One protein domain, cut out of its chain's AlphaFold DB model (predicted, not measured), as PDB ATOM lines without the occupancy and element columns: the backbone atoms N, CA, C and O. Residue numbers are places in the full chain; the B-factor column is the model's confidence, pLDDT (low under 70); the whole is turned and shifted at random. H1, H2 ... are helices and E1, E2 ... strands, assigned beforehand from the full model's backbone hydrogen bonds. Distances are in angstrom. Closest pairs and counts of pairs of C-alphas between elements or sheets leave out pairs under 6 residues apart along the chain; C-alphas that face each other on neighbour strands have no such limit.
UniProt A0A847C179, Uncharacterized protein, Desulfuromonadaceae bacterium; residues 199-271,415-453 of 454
ATOM      1  N   PHE A 199      65.117  65.361  66.308       84.75
ATOM      2  CA  PHE A 199      66.054  66.011  65.386       84.75
ATOM      3  C   PHE A 199      66.087  65.293  64.037       84.75
ATOM      4  O   PHE A 199      66.360  64.095  63.961       84.75
ATOM      5  N   ASN A 200      65.830  66.024  62.956       86.81
ATOM      6  CA  ASN A 200      65.765  65.471  61.607       86.81
ATOM      7  C   ASN A 200      66.286  66.506  60.604       86.81
ATOM      8  O   ASN A 200      65.587  67.449  60.247       86.81
ATOM      9  N   SER A 201      67.527  66.322  60.168       86.25
ATOM     10  CA  SER A 201      68.232  67.176  59.205       86.25
ATOM     11  C   SER A 201      68.658  66.358  57.993       86.25
ATOM     12  O   SER A 201      68.544  65.134  57.998       86.25
ATOM     13  N   ARG A 202      69.205  66.990  56.954       82.25
ATOM     14  CA  ARG A 202      69.693  66.264  55.773       82.25
ATOM     15  C   ARG A 202      70.658  65.129  56.142       82.25
ATOM     16  O   ARG A 202      70.526  64.038  55.587       82.25
ATOM     17  N   TYR A 203      71.570  65.379  57.082       88.94
ATOM     18  CA  TYR A 203      72.658  64.458  57.397       88.94
ATOM     19  C   TYR A 203      72.480  63.660  58.687       88.94
ATOM     20  O   TYR A 203      73.183  62.673  58.896       88.94
ATOM     21  N   ILE A 204      71.563  64.066  59.563       90.62
ATOM     22  CA  ILE A 204      71.465  63.522  60.919       90.62
ATOM     23  C   ILE A 204      70.006  63.277  61.288       90.62
ATOM     24  O   ILE A 204      69.140  64.130  61.078       90.62
ATOM     25  N   LEU A 205      69.754  62.125  61.895       87.88
ATOM     26  CA  LEU A 205      68.509  61.781  62.561       87.88
ATOM     27  C   LEU A 205      68.821  61.487  64.033       87.88
ATOM     28  O   LEU A 205      69.731  60.705  64.304       87.88
ATOM     29  N   ALA A 206      68.085  62.080  64.972       87.75
ATOM     30  CA  ALA A 206      68.188  61.722  66.383       87.75
ATOM     31  C   ALA A 206      66.818  61.527  67.028       87.75
ATOM     32  O   ALA A 206      65.888  62.296  66.773       87.75
ATOM     33  N   SER A 207      66.718  60.497  67.865       85.75
ATOM     34  CA  SER A 207      65.507  60.100  68.581       85.75
ATOM     35  C   SER A 207      65.799  59.667  70.024       85.75
ATOM     36  O   SER A 207      66.949  59.709  70.466       85.75
ATOM     37  N   GLY A 208      64.773  59.300  70.799       81.44
ATOM     38  CA  GLY A 208      64.909  58.989  72.231       81.44
ATOM     39  C   GLY A 208      64.938  60.245  73.110       81.44
ATOM     40  O   GLY A 208      64.236  61.211  72.819       81.44
ATOM     41  N   ALA A 209      65.729  60.261  74.189       83.81
ATOM     42  CA  ALA A 209      65.811  61.433  75.065       83.81
ATOM     43  C   ALA A 209      66.439  62.650  74.362       83.81
ATOM     44  O   ALA A 209      67.533  62.564  73.803       83.81
ATOM     45  N   GLU A 210      65.774  63.800  74.442       86.94
ATOM     46  CA  GLU A 210      66.332  65.090  74.035       86.94
ATOM     47  C   GLU A 210      66.999  65.764  75.239       86.94
ATOM     48  O   GLU A 210      66.426  65.856  76.326       86.94
ATOM     49  N   THR A 211      68.204  66.293  75.035       87.62
ATOM     50  CA  THR A 211      68.787  67.280  75.950       87.62
ATOM     51  C   THR A 211      69.175  68.518  75.161       87.62
ATOM     52  O   THR A 211      69.613  68.423  74.014       87.62
ATOM     53  N   PHE A 212      69.074  69.690  75.791       87.06
ATOM     54  CA  PHE A 212      69.447  70.956  75.157       87.06
ATOM     55  C   PHE A 212      70.886  70.938  74.614       87.06
ATOM     56  O   PHE A 212      71.135  71.378  73.495       87.06
ATOM     57  N   ARG A 213      71.830  70.365  75.377       89.25
ATOM     58  CA  ARG A 213      73.239  70.247  74.965       89.25
ATOM     59  C   ARG A 213      73.408  69.352  73.743       89.25
ATOM     60  O   ARG A 213      74.126  69.729  72.821       89.25
ATOM     61  N   LEU A 214      72.741  68.195  73.730       90.88
ATOM     62  CA  LEU A 214      72.803  67.287  72.592       90.88
ATOM     63  C   LEU A 214      72.220  67.954  71.344       90.88
ATOM     64  O   LEU A 214      72.865  67.956  70.303       90.88
ATOM     65  N   ARG A 215      71.051  68.593  71.456       92.19
ATOM     66  CA  ARG A 215      70.440  69.315  70.338       92.19
ATOM     67  C   ARG A 215      71.366  70.382  69.756       92.19
ATOM     68  O   ARG A 215      71.589  70.388  68.552       92.19
ATOM     69  N   GLN A 216      71.970  71.222  70.596       92.81
ATOM     70  CA  GLN A 216      72.928  72.233  70.134       92.81
ATOM     71  C   GLN A 216      74.156  71.625  69.444       92.81
ATOM     72  O   GLN A 216      74.658  72.184  68.467       92.81
ATOM     73  N   ALA A 217      74.655  70.489  69.939       93.19
ATOM     74  CA  ALA A 217      75.772  69.789  69.314       93.19
ATOM     75  C   ALA A 217      75.390  69.236  67.929       93.19
ATOM     76  O   ALA A 217      76.159  69.391  66.982       93.19
ATOM     77  N   LEU A 218      74.184  68.674  67.782       94.62
ATOM     78  CA  LEU A 218      73.673  68.194  66.494       94.62
ATOM     79  C   LEU A 218      73.428  69.342  65.503       94.62
ATOM     80  O   LEU A 218      73.798  69.218  64.342       94.62
ATOM     81  N   GLU A 219      72.881  70.477  65.950       94.31
ATOM     82  CA  GLU A 219      72.696  71.677  65.114       94.31
ATOM     83  C   GLU A 219      74.034  72.237  64.609       94.31
ATOM     84  O   GLU A 219      74.153  72.649  63.452       94.31
ATOM     85  N   ARG A 220      75.067  72.245  65.463       94.94
ATOM     86  CA  ARG A 220      76.419  72.661  65.071       94.94
ATOM     87  C   ARG A 220      77.035  71.685  64.067       94.94
ATOM     88  O   ARG A 220      77.602  72.130  63.071       94.94
ATOM     89  N   LEU A 221      76.905  70.379  64.305       95.81
ATOM     90  CA  LEU A 221      77.424  69.360  63.395       95.81
ATOM     91  C   LEU A 221      76.734  69.407  62.023       95.81
ATOM     92  O   LEU A 221      77.419  69.362  61.004       95.81
ATOM     93  N   ASP A 222      75.407  69.543  61.980       94.44
ATOM     94  CA  ASP A 222      74.651  69.638  60.724       94.44
ATOM     95  C   ASP A 222      75.072  70.859  59.891       94.44
ATOM     96  O   ASP A 222      75.227  70.769  58.670       94.44
ATOM     97  N   ARG A 223      75.372  71.983  60.555       94.69
ATOM     98  CA  ARG A 223      75.941  73.162  59.894       94.69
ATOM     99  C   ARG A 223      77.298  72.861  59.264       94.69
ATOM    100  O   ARG A 223      77.488  73.171  58.093       94.69
ATOM    101  N   TYR A 224      78.218  72.229  59.994       95.19
ATOM    102  CA  TYR A 224      79.528  71.872  59.436       95.19
ATOM    103  C   TYR A 224      79.420  70.890  58.268       95.19
ATOM    104  O   TYR A 224      80.139  71.042  57.282       95.19
ATOM    105  N   LEU A 225      78.510  69.915  58.348       95.19
ATOM    106  CA  LEU A 225      78.236  68.979  57.255       95.19
ATOM    107  C   LEU A 225      77.697  69.706  56.017       95.19
ATOM    108  O   LEU A 225      78.174  69.463  54.907       95.19
ATOM    109  N   THR A 226      76.766  70.638  56.206       93.00
ATOM    110  CA  THR A 226      76.199  71.449  55.120       93.00
ATOM    111  C   THR A 226      77.258  72.341  54.475       93.00
ATOM    112  O   THR A 226      77.459  72.279  53.265       93.00
ATOM    113  N   GLU A 227      78.012  73.101  55.272       94.44
ATOM    114  CA  GLU A 227      79.062  73.988  54.759       94.44
ATOM    115  C   GLU A 227      80.180  73.217  54.039       94.44
ATOM    116  O   GLU A 227      80.733  73.704  53.049       94.44
ATOM    117  N   ALA A 228      80.520  72.013  54.514       95.69
ATOM    118  CA  ALA A 228      81.465  71.136  53.828       95.69
ATOM    119  C   ALA A 228      80.935  70.716  52.453       95.69
ATOM    120  O   ALA A 228      81.682  70.774  51.474       95.69
ATOM    121  N   GLY A 229      79.653  70.348  52.360       93.19
ATOM    122  CA  GLY A 229      78.997  70.044  51.088       93.19
ATOM    123  C   GLY A 229      79.017  71.225  50.115       93.19
ATOM    124  O   GLY A 229      79.446  71.073  48.968       93.19
ATOM    125  N   ASP A 230      78.663  72.419  50.589       92.00
ATOM    126  CA  ASP A 230      78.659  73.640  49.778       92.00
ATOM    127  C   ASP A 230      80.063  73.999  49.271       92.00
ATOM    128  O   ASP A 230      80.256  74.324  48.095       92.00
ATOM    129  N   ASN A 231      81.082  73.882  50.128       93.75
ATOM    130  CA  ASN A 231      82.470  74.117  49.733       93.75
ATOM    131  C   ASN A 231      82.958  73.101  48.693       93.75
ATOM    132  O   ASN A 231      83.703  73.479  47.786       93.75
ATOM    133  N   LEU A 232      82.534  71.835  48.775       93.44
ATOM    134  CA  LEU A 232      82.861  70.821  47.767       93.44
ATOM    135  C   LEU A 232      82.205  71.121  46.420       93.44
ATOM    136  O   LEU A 232      82.866  71.008  45.386       93.44
ATOM    137  N   LEU A 233      80.943  71.551  46.419       88.56
ATOM    138  CA  LEU A 233      80.243  71.965  45.200       88.56
ATOM    139  C   LEU A 233      80.874  73.204  44.556       88.56
ATOM    140  O   LEU A 233      80.971  73.274  43.328       88.56
ATOM    141  N   ALA A 234      81.363  74.134  45.377       89.75
ATOM    142  CA  ALA A 234      82.075  75.333  44.946       89.75
ATOM    143  C   ALA A 234      83.553  75.091  44.567       89.75
ATOM    144  O   ALA A 234      84.261  76.045  44.246       89.75
ATOM    145  N   GLY A 235      84.055  73.850  44.636       90.75
ATOM    146  CA  GLY A 235      85.449  73.513  44.315       90.75
ATOM    147  C   GLY A 235      86.480  73.987  45.351       90.75
ATOM    148  O   GLY A 235      87.684  73.976  45.095       90.75
ATOM    149  N   ARG A 236      86.041  74.393  46.546       94.81
ATOM    150  CA  ARG A 236      86.892  74.858  47.654       94.81
ATOM    151  C   ARG A 236      87.391  73.681  48.500       94.81
ATOM    152  O   ARG A 236      87.208  73.645  49.717       94.81
ATOM    153  N   TYR A 237      88.051  72.717  47.859       93.75
ATOM    154  CA  TYR A 237      88.479  71.461  48.492       93.75
ATOM    155  C   TYR A 237      89.346  71.620  49.751       93.75
ATOM    156  O   TYR A 237      89.095  70.895  50.713       93.75
ATOM    157  N   PRO A 238      90.308  72.566  49.823       93.88
ATOM    158  CA  PRO A 238      91.098  72.748  51.041       93.88
ATOM    159  C   PRO A 238      90.254  73.155  52.259       93.88
ATOM    160  O   PRO A 238      90.569  72.764  53.382       93.88
ATOM    161  N   LEU A 239      89.175  73.923  52.055       93.94
ATOM    162  CA  LEU A 239      88.257  74.306  53.134       93.94
ATOM    163  C   LEU A 239      87.404  73.117  53.572       93.94
ATOM    164  O   LEU A 239      87.321  72.837  54.766       93.94
ATOM    165  N   ALA A 240      86.850  72.375  52.609       94.00
ATOM    166  CA  ALA A 240      86.068  71.175  52.888       94.00
ATOM    167  C   ALA A 240      86.886  70.095  53.619       94.00
ATOM    168  O   ALA A 240      86.362  69.398  54.489       94.00
ATOM    169  N   GLN A 241      88.181  69.974  53.313       93.62
ATOM    170  CA  GLN A 241      89.082  69.061  54.012       93.62
ATOM    171  C   GLN A 241      89.243  69.443  55.491       93.62
ATOM    172  O   GLN A 241      89.059  68.591  56.355       93.62
ATOM    173  N   ARG A 242      89.495  70.723  55.798       94.38
ATOM    174  CA  ARG A 242      89.565  71.201  57.193       94.38
ATOM    175  C   ARG A 242      88.239  71.004  57.930       94.38
ATOM    176  O   ARG A 242      88.227  70.554  59.068       94.38
ATOM    177  N   GLN A 243      87.115  71.282  57.269       94.00
ATOM    178  CA  GLN A 243      85.790  71.038  57.851       94.00
ATOM    179  C   GLN A 243      85.543  69.551  58.109       94.00
ATOM    180  O   GLN A 243      84.925  69.209  59.109       94.00
ATOM    181  N   SER A 244      86.070  68.659  57.269       94.12
ATOM    182  CA  SER A 244      85.985  67.211  57.489       94.12
ATOM    183  C   SER A 244      86.732  66.770  58.750       94.12
ATOM    184  O   SER A 244      86.266  65.880  59.456       94.12
ATOM    185  N   GLU A 245      87.857  67.411  59.076       93.56
ATOM    186  CA  GLU A 245      88.569  67.191  60.341       93.56
ATOM    187  C   GLU A 245      87.746  67.695  61.536       93.56
ATOM    188  O   GLU A 245      87.612  66.988  62.533       93.56
ATOM    189  N   THR A 246      87.117  68.870  61.414       94.62
ATOM    190  CA  THR A 246      86.196  69.400  62.436       94.62
ATOM    191  C   THR A 246      84.987  68.488  62.650       94.62
ATOM    192  O   THR A 246      84.646  68.190  63.789       94.62
ATOM    193  N   ILE A 247      84.373  67.986  61.573       96.19
ATOM    194  CA  ILE A 247      83.246  67.042  61.617       96.19
ATOM    195  C   ILE A 247      83.614  65.794  62.423       96.19
ATOM    196  O   ILE A 247      82.834  65.370  63.272       96.19
ATOM    197  N   ARG A 248      84.806  65.224  62.200       95.88
ATOM    198  CA  ARG A 248      85.280  64.051  62.954       95.88
ATOM    199  C   ARG A 248      85.387  64.347  64.445       95.88
ATOM    200  O   ARG A 248      84.820  63.613  65.244       95.88
ATOM    201  N   ALA A 249      86.035  65.456  64.797       94.25
ATOM    202  CA  ALA A 249      86.184  65.865  66.189       94.25
ATOM    203  C   ALA A 249      84.827  66.118  66.877       94.25
ATOM    204  O   ALA A 249      84.629  65.740  68.030       94.25
ATOM    205  N   GLU A 250      83.869  66.728  66.175       93.88
ATOM    206  CA  GLU A 250      82.514  66.953  66.693       93.88
ATOM    207  C   GLU A 250      81.739  65.644  66.891       93.88
ATOM    208  O   GLU A 250      81.044  65.488  67.892       93.88
ATOM    209  N   ILE A 251      81.892  64.676  65.985       94.44
ATOM    210  CA  ILE A 251      81.286  63.345  66.119       94.44
ATOM    211  C   ILE A 251      81.890  62.580  67.301       94.44
ATOM    212  O   ILE A 251      81.147  61.997  68.091       94.44
ATOM    213  N   ASP A 252      83.208  62.638  67.489       90.50
ATOM    214  CA  ASP A 252      83.867  62.018  68.644       90.50
ATOM    215  C   ASP A 252      83.377  62.628  69.969       90.50
ATOM    216  O   ASP A 252      83.131  61.911  70.943       90.50
ATOM    217  N   ASN A 253      83.140  63.945  69.994       88.50
ATOM    218  CA  ASN A 253      82.542  64.628  71.142       88.50
ATOM    219  C   ASN A 253      81.069  64.241  71.355       88.50
ATOM    220  O   ASN A 253      80.628  64.128  72.502       88.50
ATOM    221  N   LEU A 254      80.303  64.012  70.280       90.44
ATOM    222  CA  LEU A 254      78.896  63.604  70.362       90.44
ATOM    223  C   LEU A 254      78.706  62.261  71.068       90.44
ATOM    224  O   LEU A 254      77.696  62.075  71.748       90.44
ATOM    225  N   ARG A 255      79.688  61.356  70.970       87.12
ATOM    226  CA  ARG A 255      79.645  60.038  71.617       87.12
ATOM    227  C   ARG A 255      79.372  60.125  73.121       87.12
ATOM    228  O   ARG A 255      78.702  59.259  73.670       87.12
ATOM    229  N   GLN A 256      79.836  61.186  73.783       83.94
ATOM    230  CA  GLN A 256      79.653  61.396  75.226       83.94
ATOM    231  C   GLN A 256      78.186  61.612  75.633       83.94
ATOM    232  O   GLN A 256      77.850  61.489  76.808       83.94
ATOM    233  N   TYR A 257      77.315  61.944  74.677       79.75
ATOM    234  CA  TYR A 257      75.895  62.213  74.907       79.75
ATOM    235  C   TYR A 257      74.990  61.024  74.560       79.75
ATOM    236  O   TYR A 257      73.786  61.090  74.807       79.75
ATOM    237  N   VAL A 258      75.546  59.944  74.004       80.00
ATOM    238  CA  VAL A 258      74.811  58.714  73.690       80.00
ATOM    239  C   VAL A 258      74.913  57.761  74.880       80.00
ATOM    240  O   VAL A 258      75.988  57.263  75.204       80.00
ATOM    241  N   GLY A 259      73.791  57.557  75.573       65.44
ATOM    242  CA  GLY A 259      73.695  56.652  76.723       65.44
ATOM    243  C   GLY A 259      73.326  55.215  76.340       65.44
ATOM    244  O   GLY A 259      72.967  54.933  75.200       65.44
ATOM    245  N   SER A 260      73.353  54.306  77.316       55.44
ATOM    246  CA  SER A 260      72.815  52.942  77.199       55.44
ATOM    247  C   SER A 260      71.485  52.818  77.959       55.44
ATOM    248  O   SER A 260      71.434  53.165  79.139       55.44
ATOM    249  N   GLY A 261      70.428  52.315  77.308       56.12
ATOM    250  CA  GLY A 261      69.116  52.018  77.911       56.12
ATOM    251  C   GLY A 261      67.918  52.422  77.036       56.12
ATOM    252  O   GLY A 261      68.080  53.157  76.067       56.12
ATOM    253  N   ASP A 262      66.703  52.001  77.407       48.69
ATOM    254  CA  ASP A 262      65.474  52.135  76.587       48.69
ATOM    255  C   ASP A 262      65.025  53.581  76.310       48.69
ATOM    256  O   ASP A 262      64.229  53.841  75.411       48.69
ATOM    257  N   ARG A 263      65.544  54.551  77.075       60.31
ATOM    258  CA  ARG A 263      65.309  55.994  76.877       60.31
ATOM    259  C   ARG A 263      66.537  56.746  76.367       60.31
ATOM    260  O   ARG A 263      66.518  57.975  76.329       60.31
ATOM    261  N   ALA A 264      67.611  56.049  76.009       75.56
ATOM    262  CA  ALA A 264      68.826  56.694  75.539       75.56
ATOM    263  C   ALA A 264      68.609  57.411  74.201       75.56
ATOM    264  O   ALA A 264      67.831  56.976  73.349       75.56
ATOM    265  N   SER A 265      69.311  58.528  74.024       81.50
ATOM    266  CA  SER A 265      69.371  59.224  72.744       81.50
ATOM    267  C   SER A 265      70.017  58.316  71.702       81.50
ATOM    268  O   SER A 265      71.106  57.792  71.923       81.50
ATOM    269  N   ARG A 266      69.356  58.145  70.561       85.50
ATOM    270  CA  ARG A 266      69.859  57.379  69.417       85.50
ATOM    271  C   ARG A 266      70.158  58.346  68.287       85.50
ATOM    272  O   ARG A 266      69.327  59.200  67.993       85.50
ATOM    273  N   ILE A 267      71.328  58.218  67.671       88.50
ATOM    274  CA  ILE A 267      71.775  59.081  66.574       88.50
ATOM    275  C   ILE A 267      72.090  58.197  65.376       88.50
ATOM    276  O   ILE A 267      72.806  57.211  65.515       88.50
ATOM    277  N   SER A 268      71.593  58.578  64.204       87.75
ATOM    278  CA  SER A 268      71.912  57.936  62.932       87.75
ATOM    279  C   SER A 268      72.340  58.991  61.918       87.75
ATOM    280  O   SER A 268      71.712  60.046  61.796       87.75
ATOM    281  N   PHE A 269      73.382  58.694  61.149       88.69
ATOM    282  CA  PHE A 269      73.860  59.556  60.072       88.69
ATOM    283  C   PHE A 269      73.264  59.136  58.731       88.69
ATOM    284  O   PHE A 269      73.051  57.952  58.473       88.69
ATOM    285  N   ARG A 270      72.987  60.107  57.860       84.88
ATOM    286  CA  ARG A 270      72.374  59.901  56.543       84.88
ATOM    287  C   ARG A 270      73.155  60.644  55.468       84.88
ATOM    288  O   ARG A 270      73.193  61.865  55.445       84.88
ATOM    289  N   GLY A 271      73.739  59.904  54.539       84.50
ATOM    290  CA  GLY A 271      74.586  60.462  53.493       84.50
ATOM    291  C   GLY A 271      75.904  61.025  54.021       84.50
ATOM    292  O   GLY A 271      76.295  60.788  55.163       84.50
ATOM    293  N   PRO A 415      90.925  66.387  45.041       93.56
ATOM    294  CA  PRO A 415      90.990  65.404  46.123       93.56
ATOM    295  C   PRO A 415      89.617  64.805  46.492       93.56
ATOM    296  O   PRO A 415      89.537  64.051  47.461       93.56
ATOM    297  N   LEU A 416      88.536  65.116  45.759       93.44
ATOM    298  CA  LEU A 416      87.160  64.730  46.095       93.44
ATOM    299  C   LEU A 416      87.003  63.225  46.350       93.44
ATOM    300  O   LEU A 416      86.429  62.845  47.364       93.44
ATOM    301  N   ALA A 417      87.530  62.372  45.467       91.88
ATOM    302  CA  ALA A 417      87.403  60.919  45.609       91.88
ATOM    303  C   ALA A 417      88.149  60.382  46.844       91.88
ATOM    304  O   ALA A 417      87.662  59.483  47.528       91.88
ATOM    305  N   GLY A 418      89.315  60.958  47.154       93.06
ATOM    306  CA  GLY A 418      90.075  60.610  48.354       93.06
ATOM    307  C   GLY A 418      89.357  61.051  49.631       93.06
ATOM    308  O   GLY A 418      89.260  60.279  50.584       93.06
ATOM    309  N   LEU A 419      88.804  62.268  49.633       94.19
ATOM    310  CA  LEU A 419      88.021  62.787  50.754       94.19
ATOM    311  C   LEU A 419      86.761  61.949  50.991       94.19
ATOM    312  O   LEU A 419      86.456  61.601  52.129       94.19
ATOM    313  N   ASP A 420      86.072  61.587  49.914       94.31
ATOM    314  CA  ASP A 420      84.890  60.739  49.945       94.31
ATOM    315  C   ASP A 420      85.180  59.360  50.546       94.31
ATOM    316  O   ASP A 420      84.507  58.959  51.494       94.31
ATOM    317  N   GLY A 421      86.232  58.675  50.082       92.50
ATOM    318  CA  GLY A 421      86.647  57.394  50.660       92.50
ATOM    319  C   GLY A 421      87.018  57.509  52.142       92.50
ATOM    320  O   GLY A 421      86.668  56.646  52.947       92.50
ATOM    321  N   SER A 422      87.669  58.610  52.524       94.75
ATOM    322  CA  SER A 422      88.067  58.885  53.908       94.75
ATOM    323  C   SER A 422      86.861  59.127  54.826       94.75
ATOM    324  O   SER A 422      86.814  58.606  55.941       94.75
ATOM    325  N   LEU A 423      85.866  59.899  54.381       93.75
ATOM    326  CA  LEU A 423      84.630  60.129  55.132       93.75
ATOM    327  C   LEU A 423      83.768  58.871  55.189       93.75
ATOM    328  O   LEU A 423      83.301  58.516  56.265       93.75
ATOM    329  N   HIS A 424      83.622  58.155  54.079       92.44
ATOM    330  CA  HIS A 424      82.909  56.883  54.050       92.44
ATOM    331  C   HIS A 424      83.506  55.885  55.048       92.44
ATOM    332  O   HIS A 424      82.767  55.273  55.818       92.44
ATOM    333  N   GLY A 425      84.835  55.729  55.064       90.19
ATOM    334  CA  GLY A 425      85.526  54.860  56.017       90.19
ATOM    335  C   GLY A 425      85.284  55.274  57.470       90.19
ATOM    336  O   GLY A 425      84.959  54.429  58.297       90.19
ATOM    337  N   PHE A 426      85.361  56.577  57.762       94.81
ATOM    338  CA  PHE A 426      85.084  57.112  59.094       94.81
ATOM    339  C   PHE A 426      83.634  56.861  59.537       94.81
ATOM    340  O   PHE A 426      83.418  56.220  60.560       94.81
ATOM    341  N   PHE A 427      82.636  57.287  58.759       91.56
ATOM    342  CA  PHE A 427      81.223  57.126  59.121       91.56
ATOM    343  C   PHE A 427      80.795  55.658  59.213       91.56
ATOM    344  O   PHE A 427      79.995  55.308  60.074       91.56
ATOM    345  N   SER A 428      81.363  54.781  58.381       85.81
ATOM    346  CA  SER A 428      81.105  53.335  58.465       85.81
ATOM    347  C   SER A 428      81.717  52.683  59.709       85.81
ATOM    348  O   SER A 428      81.298  51.594  60.085       85.81
ATOM    349  N   SER A 429      82.720  53.315  60.330       89.00
ATOM    350  CA  SER A 429      83.382  52.791  61.532       89.00
ATOM    351  C   SER A 429      82.668  53.144  62.841       89.00
ATOM    352  O   SER A 429      83.065  52.655  63.897       89.00
ATOM    353  N   LEU A 430      81.627  53.983  62.789       87.31
ATOM    354  CA  LEU A 430      80.870  54.410  63.964       87.31
ATOM    355  C   LEU A 430      79.916  53.291  64.414       87.31
ATOM    356  O   LEU A 430      78.822  53.130  63.882       87.31
ATOM    357  N   ASP A 431      80.328  52.526  65.423       85.00
ATOM    358  CA  ASP A 431      79.546  51.438  66.031       85.00
ATOM    359  C   ASP A 431      78.319  51.936  66.816       85.00
ATOM    360  O   ASP A 431      77.287  51.270  66.874       85.00
ATOM    361  N   TRP A 432      78.426  53.127  67.402       84.25
ATOM    362  CA  TRP A 432      77.408  53.735  68.258       84.25
ATOM    363  C   TRP A 432      76.381  54.596  67.504       84.25
ATOM    364  O   TRP A 432      75.335  54.921  68.068       84.25
ATOM    365  N   ALA A 433      76.662  54.975  66.253       86.38
ATOM    366  CA  ALA A 433      75.772  55.779  65.416       86.38
ATOM    367  C   ALA A 433      75.790  55.269  63.969       86.38
ATOM    368  O   ALA A 433      76.707  55.606  63.215       86.38
ATOM    369  N   PRO A 434      74.784  54.479  63.552       80.81
ATOM    370  CA  PRO A 434      74.794  53.867  62.236       80.81
ATOM    371  C   PRO A 434      74.757  54.924  61.133       80.81
ATOM    372  O   PRO A 434      73.991  55.892  61.184       80.81
ATOM    373  N   TRP A 435      75.558  54.692  60.098       83.56
ATOM    374  CA  TRP A 435      75.550  55.481  58.878       83.56
ATOM    375  C   TRP A 435      74.718  54.804  57.786       83.56
ATOM    376  O   TRP A 435      74.891  53.626  57.475       83.56
ATOM    377  N   LEU A 436      73.815  55.577  57.188       75.62
ATOM    378  CA  LEU A 436      72.966  55.171  56.077       75.62
ATOM    379  C   LEU A 436      73.382  55.949  54.821       75.62
ATOM    380  O   LEU A 436      73.363  57.180  54.848       75.62
ATOM    381  N   PRO A 437      73.720  55.292  53.701       68.19
ATOM    382  CA  PRO A 437      74.106  55.994  52.480       68.19
ATOM    383  C   PRO A 437      72.964  56.857  51.917       68.19
ATOM    384  O   PRO A 437      71.786  56.493  51.981       68.19
ATOM    385  N   GLY A 438      73.311  58.006  51.329       64.69
ATOM    386  CA  GLY A 438      72.346  58.937  50.744       64.69
ATOM    387  C   GLY A 438      71.628  58.345  49.523       64.69
ATOM    388  O   GLY A 438      72.262  57.896  48.566       64.69
ATOM    389  N   ALA A 439      70.289  58.384  49.513       62.12
ATOM    390  CA  ALA A 439      69.463  57.750  48.473       62.12
ATOM    391  C   ALA A 439      69.775  58.242  47.044       62.12
ATOM    392  O   ALA A 439      69.766  57.459  46.093       62.12
ATOM    393  N   GLN A 440      70.096  59.528  46.896       64.00
ATOM    394  CA  GLN A 440      70.367  60.148  45.597       64.00
ATOM    395  C   GLN A 440      71.651  59.620  44.939       64.00
ATOM    396  O   GLN A 440      71.717  59.484  43.717       64.00
ATOM    397  N   ARG A 441      72.664  59.264  45.735       66.38
ATOM    398  CA  ARG A 441      73.940  58.758  45.224       66.38
ATOM    399  C   ARG A 441      73.822  57.333  44.694       66.38
ATOM    400  O   ARG A 441      74.329  57.029  43.614       66.38
ATOM    401  N   SER A 442      73.097  56.477  45.410       65.06
ATOM    402  CA  SER A 442      72.781  55.112  44.967       65.06
ATOM    403  C   SER A 442      71.932  55.090  43.693       65.06
ATOM    404  O   SER A 442      72.025  54.153  42.898       65.06
ATOM    405  N   GLU A 443      71.093  56.106  43.485       61.44
ATOM    406  CA  GLU A 443      70.349  56.294  42.239       61.44
ATOM    407  C   GLU A 443      71.265  56.702  41.083       61.44
ATOM    408  O   GLU A 443      71.286  56.016  40.062       61.44
ATOM    409  N   ALA A 444      72.095  57.732  41.270       63.28
ATOM    410  CA  ALA A 444      73.043  58.170  40.246       63.28
ATOM    411  C   ALA A 444      73.962  57.019  39.782       63.28
ATOM    412  O   ALA A 444      74.178  56.825  38.586       63.28
ATOM    413  N   MET A 445      74.446  56.190  40.715       68.56
ATOM    414  CA  MET A 445      75.254  55.006  40.391       68.56
ATOM    415  C   MET A 445      74.484  53.943  39.598       68.56
ATOM    416  O   MET A 445      75.062  53.296  38.724       68.56
ATOM    417  N   ARG A 446      73.194  53.732  39.890       65.38
ATOM    418  CA  ARG A 446      72.359  52.788  39.130       65.38
ATOM    419  C   ARG A 446      72.078  53.289  37.723       65.38
ATOM    420  O   ARG A 446      72.158  52.486  36.802       65.38
ATOM    421  N   GLN A 447      71.832  54.584  37.547       63.69
ATOM    422  CA  GLN A 447      71.674  55.190  36.222       63.69
ATOM    423  C   GLN A 447      72.937  55.001  35.373       63.69
ATOM    424  O   GLN A 447      72.850  54.544  34.234       63.69
ATOM    425  N   LEU A 448      74.117  55.235  35.959       66.81
ATOM    426  CA  LEU A 448      75.392  54.994  35.283       66.81
ATOM    427  C   LEU A 448      75.577  53.512  34.906       66.81
ATOM    428  O   LEU A 448      75.919  53.207  33.767       66.81
ATOM    429  N   ARG A 449      75.297  52.571  35.820       67.62
ATOM    430  CA  ARG A 449      75.396  51.125  35.528       67.62
ATOM    431  C   ARG A 449      74.385  50.662  34.478       67.62
ATOM    432  O   ARG A 449      74.732  49.858  33.625       67.62
ATOM    433  N   GLY A 450      73.159  51.184  34.522       57.62
ATOM    434  CA  GLY A 450      72.119  50.899  33.535       57.62
ATOM    435  C   GLY A 450      72.502  51.346  32.123       57.62
ATOM    436  O   GLY A 450      72.141  50.669  31.172       57.62
ATOM    437  N   SER A 451      73.287  52.422  31.982       50.44
ATOM    438  CA  SER A 451      73.826  52.851  30.679       50.44
ATOM    439  C   SER A 451      74.997  52.020  30.148       50.44
ATOM    440  O   SER A 451      75.324  52.129  28.975       50.44
ATOM    441  N   GLN A 452      75.643  51.202  30.986       42.81
ATOM    442  CA  GLN A 452      76.790  50.378  30.579       42.81
ATOM    443  C   GLN A 452      76.394  48.993  30.044       42.81
ATOM    444  O   GLN A 452      77.262  48.282  29.540       42.81
ATOM    445  N   ASN A 453      75.115  48.611  30.134       31.50
ATOM    446  CA  ASN A 453      74.608  47.399  29.496       31.50
ATOM    447  C   ASN A 453      74.086  47.747  28.086       31.50
ATOM    448  O   ASN A 453      73.136  48.529  28.005       31.50
TER     449      ASN A 453
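AT A GLANCE: This is residues 199 to 271 and 415 to 453 of the 454 residues of an uncharacterized protein of Desulfuromonadaceae bacterium (UniProt A0A847C179). Two long helices, H1 and H2, form a hairpin, and over one and the same face of it lie H3, which runs beside H2, and a small ribbon of two strands, E1 and E2, on the H1 side, with E1 the strand nearer to H1. Residues 442 to 453, mostly H4, stick out beyond this body. The printed part has 112 residues, in the order E1, H1, H2, E2, H3, H4; it is mostly helix, with one antiparallel sheet, E1 - E2. It is only just compact, close to loose, with a radius of gyration of the C-alphas of 15.4 A, and only just elongated, spanning 49 by 32 by 21 A.

IN THESE COORDINATES: E1 is residues 204 to 207, with C-alpha 204 at (71.465, 63.522, 60.919). H1 is residues 212 to 233, 31.9 A long, and H2 is residues 237 to 257, 30.7 A. E2 is residues 266 to 270, 13.4 A. H3 is residues 416 to 428, 17.9 A, and H4 is residues 439 to 451, 19.0 A, ending at C-alpha 451 (73.826, 52.851, 30.679).

HOW THE PARTS SIT: H1 and H2, a helical hairpin, touch at a shallow tilt of 19 degrees, opposite ways; their closest C-alphas, Ala 228 and Ala 240, are 4.7 A apart. H2 and H3 touch at a shallow tilt of 5 degrees, the same way, with C-alphas 241 and 419 closest at 7.1 A. E1 and E2 are antiparallel, with N 205 and O 268 at 2.9 A. H3 and H4 are apart. Every O i to N i+4 pair is within hydrogen-bond range in H1, H3 and H4, and 15 of 17 in H2.

THE WHOLE: The farthest C-alphas, Phe 212 and Asn 453, are 51.6 A apart. Residues 272 to 414 are not printed; C-alphas 271 and 415 are 18.7 A apart. Of the links printed whole, none is long. Residues 259 to 263 and 437 to 453 have pLDDT under 70.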